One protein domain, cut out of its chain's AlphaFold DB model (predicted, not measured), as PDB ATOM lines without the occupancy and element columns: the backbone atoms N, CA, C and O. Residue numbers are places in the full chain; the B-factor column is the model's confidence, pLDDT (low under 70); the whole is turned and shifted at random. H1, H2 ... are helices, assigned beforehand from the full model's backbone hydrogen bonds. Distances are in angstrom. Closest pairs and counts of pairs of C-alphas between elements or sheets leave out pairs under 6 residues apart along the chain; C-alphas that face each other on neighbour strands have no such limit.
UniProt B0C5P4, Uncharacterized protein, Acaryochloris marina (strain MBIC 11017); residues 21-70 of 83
ATOM      1  N   GLU A  21     -25.868  29.023  22.137       90.44
ATOM      2  CA  GLU A  21     -26.130  30.231  21.350       90.44
ATOM      3  C   GLU A  21     -27.366  30.116  20.441       90.44
ATOM      4  O   GLU A  21     -27.696  31.074  19.734       90.44
ATOM      5  N   SER A  22     -28.037  28.957  20.435       89.12
ATOM      6  CA  SER A  22     -29.172  28.639  19.560       89.12
ATOM      7  C   SER A  22     -28.871  28.951  18.086       89.12
ATOM      8  O   SER A  22     -29.675  29.544  17.362       89.12
ATOM      9  N   LYS A  23     -27.662  28.596  17.636       89.50
ATOM     10  CA  LYS A  23     -27.169  28.861  16.278       89.50
ATOM     11  C   LYS A  23     -27.567  27.743  15.322       89.50
ATOM     12  O   LYS A  23     -26.805  26.812  15.095       89.50
ATOM     13  N   GLY A  24     -28.729  27.894  14.699       88.06
ATOM     14  CA  GLY A  24     -29.219  26.981  13.669       88.06
ATOM     15  C   GLY A  24     -30.737  26.999  13.580       88.06
ATOM     16  O   GLY A  24     -31.407  27.810  14.221       88.06
ATOM     17  N   THR A  25     -31.284  26.105  12.769       92.44
ATOM     18  CA  THR A  25     -32.706  25.750  12.806       92.44
ATOM     19  C   THR A  25     -32.999  24.788  13.960       92.44
ATOM     20  O   THR A  25     -32.096  24.124  14.456       92.44
ATOM     21  N   GLU A  26     -34.266  24.668  14.367       90.31
ATOM     22  CA  GLU A  26     -34.694  23.719  15.410       90.31
ATOM     23  C   GLU A  26     -34.221  22.288  15.107       90.31
ATOM     24  O   GLU A  26     -33.651  21.630  15.967       90.31
ATOM     25  N   THR A  27     -34.346  21.850  13.851       92.00
ATOM     26  CA  THR A  27     -33.863  20.537  13.402       92.00
ATOM     27  C   THR A  27     -32.346  20.395  13.509       92.00
ATOM     28  O   THR A  27     -31.861  19.327  13.861       92.00
ATOM     29  N   GLU A  28     -31.577  21.442  13.208       91.31
ATOM     30  CA  GLU A  28     -30.118  21.389  13.352       91.31
ATOM     31  C   GLU A  28     -29.702  21.340  14.821       91.31
ATOM     32  O   GLU A  28     -28.792  20.590  15.160       91.31
ATOM     33  N   LEU A  29     -30.374  22.102  15.686       90.81
ATOM     34  CA  LEU A  29     -30.125  22.090  17.127       90.81
ATOM     35  C   LEU A  29     -30.470  20.730  17.744       90.81
ATOM     36  O   LEU A  29     -29.703  20.227  18.559       90.81
ATOM     37  N   ASP A  30     -31.570  20.115  17.309       91.31
ATOM     38  CA  ASP A  30     -31.977  18.768  17.721       91.31
ATOM     39  C   ASP A  30     -30.930  17.719  17.308       91.31
ATOM     40  O   ASP A  30     -30.466  16.935  18.132       91.31
ATOM     41  N   GLN A  31     -30.439  17.787  16.065       92.12
ATOM     42  CA  GLN A  31     -29.363  16.916  15.581       92.12
ATOM     43  C   GLN A  31     -28.034  17.123  16.319       92.12
ATOM     44  O   GLN A  31     -27.318  16.158  16.578       92.12
ATOM     45  N   MET A  32     -27.680  18.373  16.636       91.50
ATOM     46  CA  MET A  32     -26.497  18.676  17.444       91.50
ATOM     47  C   MET A  32     -26.624  18.062  18.842       91.50
ATOM     48  O   MET A  32     -25.654  17.503  19.347       91.50
ATOM     49  N   LEU A  33     -27.805  18.164  19.455       90.50
ATOM     50  CA  LEU A  33     -28.069  17.655  20.796       90.50
ATOM     51  C   LEU A  33     -28.006  16.124  20.848       90.50
ATOM     52  O   LEU A  33     -27.270  15.593  21.677       90.50
ATOM     53  N   ASP A  34     -28.695  15.434  19.935       91.06
ATOM     54  CA  ASP A  34     -28.676  13.967  19.804       91.06
ATOM     55  C   ASP A  34     -27.251  13.434  19.590       91.06
ATOM     56  O   ASP A  34     -26.808  12.460  20.211       91.06
ATOM     57  N   TRP A  35     -26.476  14.143  18.766       91.06
ATOM     58  CA  TRP A  35     -25.082  13.801  18.544       91.06
ATOM     59  C   TRP A  35     -24.245  13.962  19.822       91.06
ATOM     60  O   TRP A  35     -23.521  13.038  20.177       91.06
ATOM     61  N   VAL A  36     -24.366  15.071  20.561       90.06
ATOM     62  CA  VAL A  36     -23.650  15.250  21.843       90.06
ATOM     63  C   VAL A  36     -24.058  14.180  22.863       90.06
ATOM     64  O   VAL A  36     -23.198  13.656  23.574       90.06
ATOM     65  N   GLU A  37     -25.343  13.835  22.930       89.12
ATOM     66  CA  GLU A  37     -25.874  12.814  23.836       89.12
ATOM     67  C   GLU A  37     -25.272  11.433  23.552       89.12
ATOM     68  O   GLU A  37     -24.863  10.739  24.480       89.12
ATOM     69  N   THR A  38     -25.099  11.083  22.275       88.44
ATOM     70  CA  THR A  38     -24.504   9.807  21.851       88.44
ATOM     71  C   THR A  38     -23.079   9.595  22.382       88.44
ATOM     72  O   THR A  38     -22.712   8.470  22.726       88.44
ATOM     73  N   TYR A  39     -22.270  10.656  22.478       85.94
ATOM     74  CA  TYR A  39     -20.882  10.576  22.974       85.94
ATOM     75  C   TYR A  39     -20.739  10.928  24.458       85.94
ATOM     76  O   TYR A  39     -19.654  10.797  25.030       85.94
ATOM     77  N   SER A  40     -21.818  11.373  25.094       83.88
ATOM     78  CA  SER A  40     -21.813  11.775  26.491       83.88
ATOM     79  C   SER A  40     -22.108  10.589  27.415       83.88
ATOM     80  O   SER A  40     -23.171   9.980  27.320       83.88
ATOM     81  N   PRO A  41     -21.249  10.293  28.408       79.00
ATOM     82  CA  PRO A  41     -21.594   9.349  29.470       79.00
ATOM     83  C   PRO A  41     -22.664   9.885  30.440       79.00
ATOM     84  O   PRO A  41     -23.192   9.120  31.250       79.00
ATOM     85  N   HIS A  42     -22.972  11.185  30.402       78.00
ATOM     86  CA  HIS A  42     -24.009  11.796  31.226       78.00
ATOM     87  C   HIS A  42     -25.386  11.610  30.560       78.00
ATOM     88  O   HIS A  42     -25.573  12.110  29.452       78.00
ATOM     89  N   PRO A  43     -26.366  10.963  31.222       78.00
ATOM     90  CA  PRO A  43     -27.645  10.589  30.606       78.00
ATOM     91  C   PRO A  43     -28.576  11.775  30.318       78.00
ATOM     92  O   PRO A  43     -29.508  11.637  29.543       78.00
ATOM     93  N   ASN A  44     -28.347  12.930  30.950       82.31
ATOM     94  CA  ASN A  44     -29.185  14.126  30.801       82.31
ATOM     95  C   ASN A  44     -28.336  15.345  30.413       82.31
ATOM     96  O   ASN A  44     -28.170  16.268  31.208       82.31
ATOM     97  N   VAL A  45     -27.706  15.331  29.235       85.50
ATOM     98  CA  VAL A  45     -26.882  16.471  28.777       85.50
ATOM     99  C   VAL A  45     -27.719  17.715  28.514       85.50
ATOM    100  O   VAL A  45     -27.302  18.825  28.829       85.50
ATOM    101  N   SER A  46     -28.912  17.526  27.959       85.75
ATOM    102  CA  SER A  46     -29.876  18.593  27.707       85.75
ATOM    103  C   SER A  46     -30.177  19.403  28.972       85.75
ATOM    104  O   SER A  46     -30.202  20.629  28.918       85.75
ATOM    105  N   ASP A  47     -30.303  18.742  30.122       87.88
ATOM    106  CA  ASP A  47     -30.536  19.395  31.413       87.88
ATOM    107  C   ASP A  47     -29.374  20.327  31.797       87.88
ATOM    108  O   ASP A  47     -29.596  21.471  32.183       87.88
ATOM    109  N   LEU A  48     -28.127  19.904  31.552       84.69
ATOM    110  CA  LEU A  48     -26.935  20.730  31.790       84.69
ATOM    111  C   LEU A  48     -26.883  21.982  30.899       84.69
ATOM    112  O   LEU A  48     -26.280  22.980  31.294       84.69
ATOM    113  N   ILE A  49     -27.478  21.925  29.704       85.94
ATOM    114  CA  ILE A  49     -27.475  23.019  28.725       85.94
ATOM    115  C   ILE A  49     -28.633  23.993  28.984       85.94
ATOM    116  O   ILE A  49     -28.423  25.205  29.010       85.94
ATOM    117  N   PHE A  50     -29.853  23.481  29.163       85.38
ATOM    118  CA  PHE A  50     -31.070  24.298  29.260       85.38
ATOM    119  C   PHE A  50     -31.420  24.711  30.693       85.38
ATOM    120  O   PHE A  50     -32.046  25.754  30.888       85.38
ATOM    121  N   TYR A  51     -31.009  23.925  31.690       84.81
ATOM    122  CA  TYR A  51     -31.313  24.137  33.105       84.81
ATOM    123  C   TYR A  51     -30.046  24.038  33.968       84.81
ATOM    124  O   TYR A  51     -29.972  23.219  34.885       84.81
ATOM    125  N   PRO A  52     -29.024  24.871  33.711       80.56
ATOM    126  CA  PRO A  52     -27.825  24.863  34.536       80.56
ATOM    127  C   PRO A  52     -28.169  25.230  35.984       80.56
ATOM    128  O   PRO A  52     -28.902  26.185  36.243       80.56
ATOM    129  N   GLU A  53     -27.573  24.511  36.935       76.44
ATOM    130  CA  GLU A  53     -27.703  24.823  38.367       76.44
ATOM    131  C   GLU A  53     -27.213  26.242  38.697       76.44
ATOM    132  O   GLU A  53     -27.814  26.934  39.515       76.44
ATOM    133  N   ASP A  54     -26.166  26.699  38.003       78.25
ATOM    134  CA  ASP A  54     -25.582  28.030  38.139       78.25
ATOM    135  C   ASP A  54     -25.461  28.693  36.764       78.25
ATOM    136  O   ASP A  54     -24.730  28.216  35.891       78.25
ATOM    137  N   SER A  55     -26.125  29.836  36.577       69.31
ATOM    138  CA  SER A  55     -26.103  30.585  35.310       69.31
ATOM    139  C   SER A  55     -24.703  31.088  34.925       69.31
ATOM    140  O   SER A  55     -24.418  31.240  33.742       69.31
ATOM    141  N   ASP A  56     -23.818  31.299  35.905       66.50
ATOM    142  CA  ASP A  56     -22.419  31.711  35.693       66.50
ATOM    143  C   ASP A  56     -21.531  30.546  35.203       66.50
ATOM    144  O   ASP A  56     -20.472  30.754  34.619       66.50
ATOM    145  N   SER A  57     -21.977  29.299  35.400       65.94
ATOM    146  CA  SER A  57     -21.245  28.089  34.998       65.94
ATOM    147  C   SER A  57     -21.642  27.562  33.615       65.94
ATOM    148  O   SER A  57     -21.128  26.521  33.203       65.94
ATOM    149  N   LEU A  58     -22.522  28.264  32.896       75.00
ATOM    150  CA  LEU A  58     -23.100  27.874  31.603       75.00
ATOM    151  C   LEU A  58     -22.125  28.131  30.435       75.00
ATOM    152  O   LEU A  58     -22.450  28.800  29.457       75.00
ATOM    153  N   THR A  59     -20.893  27.638  30.542       86.38
ATOM    154  CA  THR A  59     -19.937  27.639  29.427       86.38
ATOM    155  C   THR A  59     -19.895  26.257  28.792       86.38
ATOM    156  O   THR A  59     -19.998  25.239  29.482       86.38
ATOM    157  N   ALA A  60     -19.718  26.199  27.472       88.75
ATOM    158  CA  ALA A  60     -19.616  24.925  26.768       88.75
ATOM    159  C   ALA A  60     -18.466  24.050  27.299       88.75
ATOM    160  O   ALA A  60     -18.608  22.834  27.402       88.75
ATOM    161  N   GLU A  61     -17.358  24.674  27.705       89.38
ATOM    162  CA  GLU A  61     -16.233  23.993  28.352       89.38
ATOM    163  C   GLU A  61     -16.646  23.325  29.663       89.38
ATOM    164  O   GLU A  61     -16.367  22.143  29.851       89.38
ATOM    165  N   ASN A  62     -17.351  24.046  30.542       88.00
ATOM    166  CA  ASN A  62     -17.813  23.505  31.820       88.00
ATOM    167  C   ASN A  62     -18.828  22.380  31.631       88.00
ATOM    168  O   ASN A  62     -18.783  21.395  32.365       88.00
ATOM    169  N   ILE A  63     -19.738  22.512  30.664       87.69
ATOM    170  CA  ILE A  63     -20.723  21.469  30.358       87.69
ATOM    171  C   ILE A  63     -20.011  20.201  29.896       87.69
ATOM    172  O   ILE A  63     -20.277  19.126  30.428       87.69
ATOM    173  N   VAL A  64     -19.056  20.321  28.975       88.62
ATOM    174  CA  VAL A  64     -18.269  19.177  28.505       88.62
ATOM    175  C   VAL A  64     -17.426  18.577  29.633       88.62
ATOM    176  O   VAL A  64     -17.354  17.356  29.756       88.62
ATOM    177  N   ASP A  65     -16.856  19.394  30.518       87.81
ATOM    178  CA  ASP A  65     -16.190  18.891  31.720       87.81
ATOM    179  C   ASP A  65     -17.148  18.114  32.628       87.81
ATOM    180  O   ASP A  65     -16.830  16.995  33.020       87.81
ATOM    181  N   LYS A  66     -18.344  18.641  32.916       84.44
ATOM    182  CA  LYS A  66     -19.368  17.943  33.714       84.44
ATOM    183  C   LYS A  66     -19.788  16.622  33.073       84.44
ATOM    184  O   LYS A  66     -19.949  15.633  33.788       84.44
ATOM    185  N   ILE A  67     -19.917  16.593  31.747       85.19
ATOM    186  CA  ILE A  67     -20.201  15.380  30.979       85.19
ATOM    187  C   ILE A  67     -19.122  14.325  31.243       85.19
ATOM    188  O   ILE A  67     -19.438  13.230  31.694       85.19
ATOM    189  N   PHE A  68     -17.844  14.654  31.033       82.69
ATOM    190  CA  PHE A  68     -16.749  13.690  31.190       82.69
ATOM    191  C   PHE A  68     -16.417  13.354  32.649       82.69
ATOM    192  O   PHE A  68     -15.929  12.260  32.937       82.69
ATOM    193  N   GLN A  69     -16.673  14.271  33.580       84.31
ATOM    194  CA  GLN A  69     -16.493  14.045  35.013       84.31
ATOM    195  C   GLN A  69     -17.639  13.243  35.636       84.31
ATOM    196  O   GLN A  69     -17.498  12.789  36.778       84.31
ATOM    197  N   TYR A  70     -18.751  13.050  34.918       79.56
ATOM    198  CA  TYR A  70     -19.890  12.300  35.420       79.56
ATOM    199  C   TYR A  70     -19.470  10.887  35.820       79.56
ATOM    200  O   TYR A  70     -19.076  10.059  34.998       79.56
TER     201      TYR A  70
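AT A GLANCE: This is residues 21 to 70 of the 83 residues of an uncharacterized protein of Acaryochloris marina (strain MBIC 11017) (UniProt B0C5P4). A long helix, H1, makes one arm of a V, and the two shorter helices H2 and H3, side by side, make the other. The arms meet near the later part of H1, while its beginning sticks out with residues 25 to 31, and the leading stretch 21 to 24 folds back across the open side. The printed part has 50 residues with three named helices, H1, H2 and H3 in chain order, and no named strand; its class is all helix. It is compact, with a radius of gyration of the C-alphas of 10.8 A, and spans 27 by 23 by 15 A.

HOW THE PARTS SIT: H1, residues 26 to 39, and H2, residues 45 to 50, form a helical hairpin, opposite ways at a steep tilt of 39 degrees. They only just touch, with 3 pairs of C-alphas within 8 A, and H1 does so with residues 33 to 37 alone; the closest C-alphas are those of Glu 37 and Val 45, 6.2 A apart. H2 and H3, residues 60 to 69, form a second helical hairpin, opposite ways at a shallow tilt of 31 degrees. They too only just touch, with 3 such pairs, the closest being the C-alphas of Leu 48 and Ile 63 at 6.4 A. H1 and H3 are near each other, with 5 pairs of C-alphas within 10 A. In H2 and H3 every O i to N i+4 pair is within hydrogen-bond range; in H1, 9 of 10 are.

IN THESE COORDINATES: H1 begins at C-alpha 26 (-34.694, 23.719, 15.410) and is 20.5 A long. H2 measures 8.9 A. H3 is 14.0 A long and ends at C-alpha 69 (-16.493, 14.045, 35.013).

THE WHOLE: The two C-alphas farthest apart, those of Thr 25 and Gln 69, are 29.9 A apart. The printed part has no cut. The link from H1 to H2 is tight and that from H2 to H3 short. The mean pLDDT of the printed part is 85.2; residues 55 to 57 are under 70.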